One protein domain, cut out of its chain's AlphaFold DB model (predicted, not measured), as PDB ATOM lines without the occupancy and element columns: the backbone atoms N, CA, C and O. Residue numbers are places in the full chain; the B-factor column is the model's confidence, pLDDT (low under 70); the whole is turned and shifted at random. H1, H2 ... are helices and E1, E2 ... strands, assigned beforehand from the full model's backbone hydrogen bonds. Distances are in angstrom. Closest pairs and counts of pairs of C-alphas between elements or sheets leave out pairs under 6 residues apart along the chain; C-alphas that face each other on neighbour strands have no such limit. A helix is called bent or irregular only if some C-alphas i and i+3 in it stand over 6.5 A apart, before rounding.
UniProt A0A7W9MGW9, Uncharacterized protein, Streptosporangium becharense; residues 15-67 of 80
ATOM      1  N   THR A  15     251.268 189.131 173.176       81.75
ATOM      2  CA  THR A  15     251.870 189.780 174.350       81.75
ATOM      3  C   THR A  15     250.856 190.731 174.960       81.75
ATOM      4  O   THR A  15     250.388 191.643 174.283       81.75
ATOM      5  N   LEU A  16     250.536 190.517 176.231       79.00
ATOM      6  CA  LEU A  16     249.803 191.467 177.053       79.00
ATOM      7  C   LEU A  16     250.827 192.295 177.829       79.00
ATOM      8  O   LEU A  16     251.775 191.739 178.380       79.00
ATOM      9  N   SER A  17     250.672 193.612 177.859       81.19
ATOM     10  CA  SER A  17     251.558 194.500 178.610       81.19
ATOM     11  C   SER A  17     250.747 195.522 179.380       81.19
ATOM     12  O   SER A  17     249.697 195.963 178.920       81.19
ATOM     13  N   LEU A  18     251.252 195.875 180.551       77.19
ATOM     14  CA  LEU A  18     250.638 196.780 181.499       77.19
ATOM     15  C   LEU A  18     251.695 197.778 181.965       77.19
ATOM     16  O   LEU A  18     252.804 197.385 182.323       77.19
ATOM     17  N   THR A  19     251.322 199.055 181.972       79.44
ATOM     18  CA  THR A  19     252.083 200.119 182.627       79.44
ATOM     19  C   THR A  19     251.186 200.766 183.677       79.44
ATOM     20  O   THR A  19     250.072 201.181 183.352       79.44
ATOM     21  N   GLU A  20     251.649 200.820 184.922       77.56
ATOM     22  CA  GLU A  20     250.953 201.442 186.056       77.56
ATOM     23  C   GLU A  20     251.803 202.586 186.614       77.56
ATOM     24  O   GLU A  20     253.008 202.415 186.809       77.56
ATOM     25  N   GLU A  21     251.181 203.735 186.885       81.69
ATOM     26  CA  GLU A  21     251.814 204.816 187.644       81.69
ATOM     27  C   GLU A  21     251.647 204.556 189.140       81.69
ATOM     28  O   GLU A  21     250.533 204.367 189.637       81.69
ATOM     29  N   THR A  22     252.755 204.532 189.869       81.94
ATOM     30  CA  THR A  22     252.734 204.393 191.320       81.94
ATOM     31  C   THR A  22     252.459 205.749 191.982       81.94
ATOM     32  O   THR A  22     252.765 206.791 191.406       81.94
ATOM     33  N   PRO A  23     251.899 205.791 193.207       80.19
ATOM     34  CA  PRO A  23     251.541 207.049 193.876       80.19
ATOM     35  C   PRO A  23     252.702 208.031 194.110       80.19
ATOM     36  O   PRO A  23     252.474 209.208 194.368       80.19
ATOM     37  N   ASP A  24     253.940 207.544 194.063       87.56
ATOM     38  CA  ASP A  24     255.186 208.310 194.137       87.56
ATOM     39  C   ASP A  24     255.673 208.831 192.767       87.56
ATOM     40  O   ASP A  24     256.738 209.441 192.691       87.56
ATOM     41  N   GLY A  25     254.893 208.630 191.697       82.50
ATOM     42  CA  GLY A  25     255.204 209.061 190.330       82.50
ATOM     43  C   GLY A  25     256.136 208.112 189.569       82.50
ATOM     44  O   GLY A  25     256.714 208.495 188.553       82.50
ATOM     45  N   GLY A  26     256.329 206.889 190.069       82.56
ATOM     46  CA  GLY A  26     257.071 205.835 189.383       82.56
ATOM     47  C   GLY A  26     256.221 205.122 188.331       82.56
ATOM     48  O   GLY A  26     255.003 205.256 188.298       82.56
ATOM     49  N   LEU A  27     256.869 204.335 187.472       83.50
ATOM     50  CA  LEU A  27     256.191 203.501 186.479       83.50
ATOM     51  C   LEU A  27     256.561 202.034 186.691       83.50
ATOM     52  O   LEU A  27     257.741 201.677 186.716       83.50
ATOM     53  N   VAL A  28     255.552 201.177 186.803       81.75
ATOM     54  CA  VAL A  28     255.709 199.721 186.844       81.75
ATOM     55  C   VAL A  28     255.295 199.153 185.499       81.75
ATOM     56  O   VAL A  28     254.159 199.331 185.066       81.75
ATOM     57  N   TYR A  29     256.217 198.441 184.854       82.88
ATOM     58  CA  TYR A  29     255.967 197.736 183.602       82.88
ATOM     59  C   TYR A  29     255.897 196.228 183.841       82.88
ATOM     60  O   TYR A  29     256.815 195.639 184.415       82.88
ATOM     61  N   GLN A  30     254.823 195.596 183.373       79.50
ATOM     62  CA  GLN A  30     254.647 194.146 183.414       79.50
ATOM     63  C   GLN A  30     254.185 193.628 182.057       79.50
ATOM     64  O   GLN A  30     253.447 194.296 181.333       79.50
ATOM     65  N   SER A  31     254.617 192.418 181.703       83.50
ATOM     66  CA  SER A  31     254.217 191.786 180.448       83.50
ATOM     67  C   SER A  31     254.050 190.282 180.598       83.50
ATOM     68  O   SER A  31     254.841 189.638 181.289       83.50
ATOM     69  N   TRP A  32     253.071 189.727 179.889       80.62
ATOM     70  CA  TRP A  32     252.765 188.302 179.854       80.62
ATOM     71  C   TRP A  32     252.618 187.819 178.416       80.62
ATOM     72  O   TRP A  32     252.154 188.547 177.536       80.62
ATOM     73  N   LYS A  33     252.986 186.561 178.182       84.69
ATOM     74  CA  LYS A  33     252.648 185.845 176.952       84.69
ATOM     75  C   LYS A  33     251.327 185.120 177.170       84.69
ATOM     76  O   LYS A  33     251.183 184.402 178.153       84.69
ATOM     77  N   VAL A  34     250.371 185.328 176.273       83.12
ATOM     78  CA  VAL A  34     249.022 184.752 176.358       83.12
ATOM     79  C   VAL A  34     248.640 184.116 175.025       83.12
ATOM     80  O   VAL A  34     249.124 184.539 173.976       83.12
ATOM     81  N   CYS A  35     247.754 183.120 175.040       85.06
ATOM     82  CA  CYS A  35     247.157 182.608 173.803       85.06
ATOM     83  C   CYS A  35     246.406 183.737 173.084       85.06
ATOM     84  O   CYS A  35     245.598 184.431 173.703       85.06
ATOM     85  N   ALA A  36     246.608 183.898 171.775       80.94
ATOM     86  CA  ALA A  36     245.899 184.899 170.975       80.94
ATOM     87  C   ALA A  36     244.372 184.706 171.009       80.94
ATOM     88  O   ALA A  36     243.615 185.671 170.912       80.94
ATOM     89  N   CYS A  37     243.912 183.475 171.243       83.00
ATOM     90  CA  CYS A  37     242.510 183.135 171.460       83.00
ATOM     91  C   CYS A  37     241.869 183.854 172.666       83.00
ATOM     92  O   CYS A  37     240.650 184.012 172.713       83.00
ATOM     93  N   LEU A  38     242.677 184.326 173.621       81.19
ATOM     94  CA  LEU A  38     242.219 185.087 174.784       81.19
ATOM     95  C   LEU A  38     242.106 186.591 174.501       81.19
ATOM     96  O   LEU A  38     241.555 187.315 175.324       81.19
ATOM     97  N   LEU A  39     242.573 187.089 173.349       77.31
ATOM     98  CA  LEU A  39     242.525 188.523 173.046       77.31
ATOM     99  C   LEU A  39     241.097 189.092 173.006       77.31
ATOM    100  O   LEU A  39     240.886 190.129 173.635       77.31
ATOM    101  N   PRO A  40     240.100 188.469 172.342       77.56
ATOM    102  CA  PRO A  40     238.740 189.010 172.332       77.56
ATOM    103  C   PRO A  40     238.097 189.144 173.727       77.56
ATOM    104  O   PRO A  40     237.626 190.240 174.042       77.56
ATOM    105  N   PRO A  41     238.096 188.114 174.603       77.88
ATOM    106  CA  PRO A  41     237.538 188.268 175.948       77.88
ATOM    107  C   PRO A  41     238.362 189.220 176.829       77.88
ATOM    108  O   PRO A  41     237.782 189.947 177.640       77.88
ATOM    109  N   LEU A  42     239.690 189.282 176.651       75.00
ATOM    110  CA  LEU A  42     240.536 190.258 177.346       75.00
ATOM    111  C   LEU A  42     240.173 191.695 176.958       75.00
ATOM    112  O   LEU A  42     240.019 192.527 177.844       75.00
ATOM    113  N   ARG A  43     239.948 191.988 175.672       75.62
ATOM    114  CA  ARG A  43     239.498 193.319 175.220       75.62
ATOM    115  C   ARG A  43     238.107 193.675 175.729       75.62
ATOM    116  O   ARG A  43     237.868 194.812 176.110       75.62
ATOM    117  N   ALA A  44     237.191 192.711 175.786       71.38
ATOM    118  CA  ALA A  44     235.866 192.947 176.355       71.38
ATOM    119  C   ALA A  44     235.929 193.307 177.853       71.38
ATOM    120  O   ALA A  44     235.104 194.079 178.335       71.38
ATOM    121  N   THR A  45     236.911 192.761 178.578       75.50
ATOM    122  CA  THR A  45     237.074 192.976 180.024       75.50
ATOM    123  C   THR A  45     237.888 194.232 180.341       75.50
ATOM    124  O   THR A  45     237.549 194.971 181.261       75.50
ATOM    125  N   LEU A  46     238.969 194.471 179.595       71.56
ATOM    126  CA  LEU A  46     239.934 195.546 179.844       71.56
ATOM    127  C   LEU A  46     239.666 196.806 179.004       71.56
ATOM    128  O   LEU A  46     240.220 197.861 179.301       71.56
ATOM    129  N   GLY A  47     238.811 196.706 177.985       67.44
ATOM    130  CA  GLY A  47     238.649 197.702 176.928       67.44
ATOM    131  C   GLY A  47     239.548 197.421 175.716       67.44
ATOM    132  O   GLY A  47     240.450 196.579 175.758       67.44
ATOM    133  N   GLU A  48     239.302 198.126 174.607       59.12
ATOM    134  CA  GLU A  48     240.262 198.161 173.495       59.12
ATOM    135  C   GLU A  48     241.587 198.761 173.997       59.12
ATOM    136  O   GLU A  48     241.553 199.758 174.727       59.12
ATOM    137  N   PRO A  49     242.750 198.176 173.648       53.44
ATOM    138  CA  PRO A  49     244.042 198.693 174.063       53.44
ATOM    139  C   PRO A  49     244.232 200.103 173.500       53.44
ATOM    140  O   PRO A  49     244.555 200.296 172.330       53.44
ATOM    141  N   PHE A  50     244.041 201.103 174.356       46.44
ATOM    142  CA  PHE A  50     244.549 202.438 174.105       46.44
ATOM    143  C   PHE A  50     246.073 202.359 174.194       46.44
ATOM    144  O   PHE A  50     246.623 201.945 175.212       46.44
ATOM    145  N   HIS A  51     246.759 202.748 173.119       40.12
ATOM    146  CA  HIS A  51     248.224 202.784 173.055       40.12
ATOM    147  C   HIS A  51     248.864 203.704 174.121       40.12
ATOM    148  O   HIS A  51     250.068 203.624 174.344       40.12
ATOM    149  N   GLU A  52     248.058 204.504 174.823       40.38
ATOM    150  CA  GLU A  52     248.394 205.273 176.022       40.38
ATOM    151  C   GLU A  52     247.240 205.177 177.034       40.38
ATOM    152  O   GLU A  52     246.345 206.017 177.064       40.38
ATOM    153  N   ALA A  53     247.215 204.145 177.873       47.91
ATOM    154  CA  ALA A  53     246.390 204.165 179.077       47.91
ATOM    155  C   ALA A  53     247.168 203.510 180.214       47.91
ATOM    156  O   ALA A  53     247.315 202.289 180.264       47.91
ATOM    157  N   MET A  54     247.688 204.343 181.116       51.12
ATOM    158  CA  MET A  54     248.164 203.877 182.415       51.12
ATOM    159  C   MET A  54     246.973 203.246 183.129       51.12
ATOM    160  O   MET A  54     245.964 203.919 183.360       51.12
ATOM    161  N   ALA A  55     247.041 201.944 183.405       58.94
ATOM    162  CA  ALA A  55     245.949 201.286 184.104       58.94
ATOM    163  C   ALA A  55     246.051 201.624 185.590       58.94
ATOM    164  O   ALA A  55     247.135 201.602 186.170       58.94
ATOM    165  N   ASN A  56     244.920 201.939 186.212       65.00
ATOM    166  CA  ASN A  56     244.889 202.158 187.652       65.00
ATOM    167  C   ASN A  56     244.916 200.819 188.407       65.00
ATOM    168  O   ASN A  56     244.542 199.773 187.872       65.00
ATOM    169  N   ARG A  57     245.298 200.865 189.685       63.84
ATOM    170  CA  ARG A  57     245.416 199.698 190.573       63.84
ATOM    171  C   ARG A  57     244.217 198.742 190.538       63.84
ATOM    172  O   ARG A  57     244.393 197.528 190.540       63.84
ATOM    173  N   THR A  58     242.995 199.267 190.446       70.75
ATOM    174  CA  THR A  58     241.773 198.450 190.358       70.75
ATOM    175  C   THR A  58     241.754 197.593 189.089       70.75
ATOM    176  O   THR A  58     241.353 196.430 189.127       70.75
ATOM    177  N   GLN A  59     242.207 198.144 187.959       66.25
ATOM    178  CA  GLN A  59     242.309 197.415 186.692       66.25
ATOM    179  C   GLN A  59     243.411 196.352 186.746       66.25
ATOM    180  O   GLN A  59     243.233 195.257 186.208       66.25
ATOM    181  N   VAL A  60     244.511 196.629 187.450       67.44
ATOM    182  CA  VAL A  60     245.594 195.660 187.675       67.44
ATOM    183  C   VAL A  60     245.107 194.480 188.513       67.44
ATOM    184  O   VAL A  60     245.268 193.326 188.113       67.44
ATOM    185  N   GLU A  61     244.431 194.748 189.629       72.12
ATOM    186  CA  GLU A  61     243.877 193.716 190.511       72.12
ATOM    187  C   GLU A  61     242.811 192.865 189.797       72.12
ATOM    188  O   GLU A  61     242.801 191.635 189.920       72.12
ATOM    189  N   ALA A  62     241.949 193.489 188.985       72.81
ATOM    190  CA  ALA A  62     240.973 192.776 188.164       72.81
ATOM    191  C   ALA A  62     241.644 191.868 187.115       72.81
ATOM    192  O   ALA A  62     241.235 190.715 186.950       72.81
ATOM    193  N   THR A  63     242.705 192.354 186.463       72.25
ATOM    194  CA  THR A  63     243.481 191.589 185.472       72.25
ATOM    195  C   THR A  63     244.178 190.394 186.118       72.25
ATOM    196  O   THR A  63     244.060 189.273 185.626       72.25
ATOM    197  N   GLY A  64     244.842 190.599 187.260       71.12
ATOM    198  CA  GLY A  64     245.508 189.527 188.001       71.12
ATOM    199  C   GLY A  64     244.540 188.420 188.422       71.12
ATOM    200  O   GLY A  64     244.828 187.238 188.233       71.12
ATOM    201  N   ARG A  65     243.345 188.782 188.910       74.75
ATOM    202  CA  ARG A  65     242.301 187.800 189.245       74.75
ATOM    203  C   ARG A  65     241.825 187.012 188.027       74.75
ATOM    204  O   ARG A  65     241.634 185.804 188.143       74.75
ATOM    205  N   ALA A  66     241.652 187.669 186.881       71.25
ATOM    206  CA  ALA A  66     241.241 187.003 185.648       71.25
ATOM    207  C   ALA A  66     242.288 185.972 185.191       71.25
ATOM    208  O   ALA A  66     241.933 184.829 184.904       71.25
ATOM    209  N   VAL A  67     243.575 186.331 185.222       68.94
ATOM    210  CA  VAL A  67     244.680 185.427 184.860       68.94
ATOM    211  C   VAL A  67     244.768 184.233 185.819       68.94
ATOM    212  O   VAL A  67     244.778 183.092 185.368       68.94
TER     213      VAL A  67
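AT A GLANCE: This is residues 15 to 67 of the 80 residues of an uncharacterized protein of Streptosporangium becharense (UniProt A0A7W9MGW9). A long two-stranded hairpin, E1 and E2, has one short helix, H2, loosely over one face, nearer to E1 than to E2, and a second short helix, H1, loosely side by side with H2 and set out past the E1 edge of the hairpin. The helices run opposite ways, and a loop of residues 47 to 56 joins them. The printed part has 53 residues, with two named strands followed by two named helices. The sheet has the order E1 - E2 and is antiparallel, and the class is mixed, helices and strands. The whole is compact, with a radius of gyration of the C-alphas of 11.2 A, but elongated in outline, spanning 36 by 19 by 18 A.

IN THESE COORDINATES: E1, residues 15 to 21, begins at C-alpha 15 (251.870, 189.780, 174.350) and is 20.1 A long. E2, residues 27 to 35, is 26.1 A long. H1, residues 36 to 46, is 15.1 A long and irregular, with C-alphas 37 and 40 7.0 A apart. H2, residues 57 to 67, is 15.4 A long and ends at C-alpha 67 (244.680, 185.427, 184.860).

HOW THE PARTS SIT: The hairpin of E1 and E2 is antiparallel at 161 degrees, with N 18 and O 30 at 2.8 A and N 32 and O 16 at 2.8 A, within hydrogen-bond range. H1 and E1 are near each other. The closest C-alphas of E1 and H2, those of Glu 20 and Arg 57, are 7.4 A apart. H2 and E2 are apart. H1 and H2 are close but not clearly touching; their closest C-alphas, those of Leu 46 and Gln 59, are 7.5 A apart. Their lines stand at a shallow tilt of 34.6 degrees, only just short of steep, opposite ways. Every O i to N i+4 pair is within hydrogen-bond range in H2, and 5 of 7 in H1.

THE WHOLE: The C-alphas farthest apart, those of Asp 24 and Cys 37, are 36.2 A apart. The printed part has no cut and no long link. Confidence is under 70 at residues 47 to 57, 59 to 60 and 67.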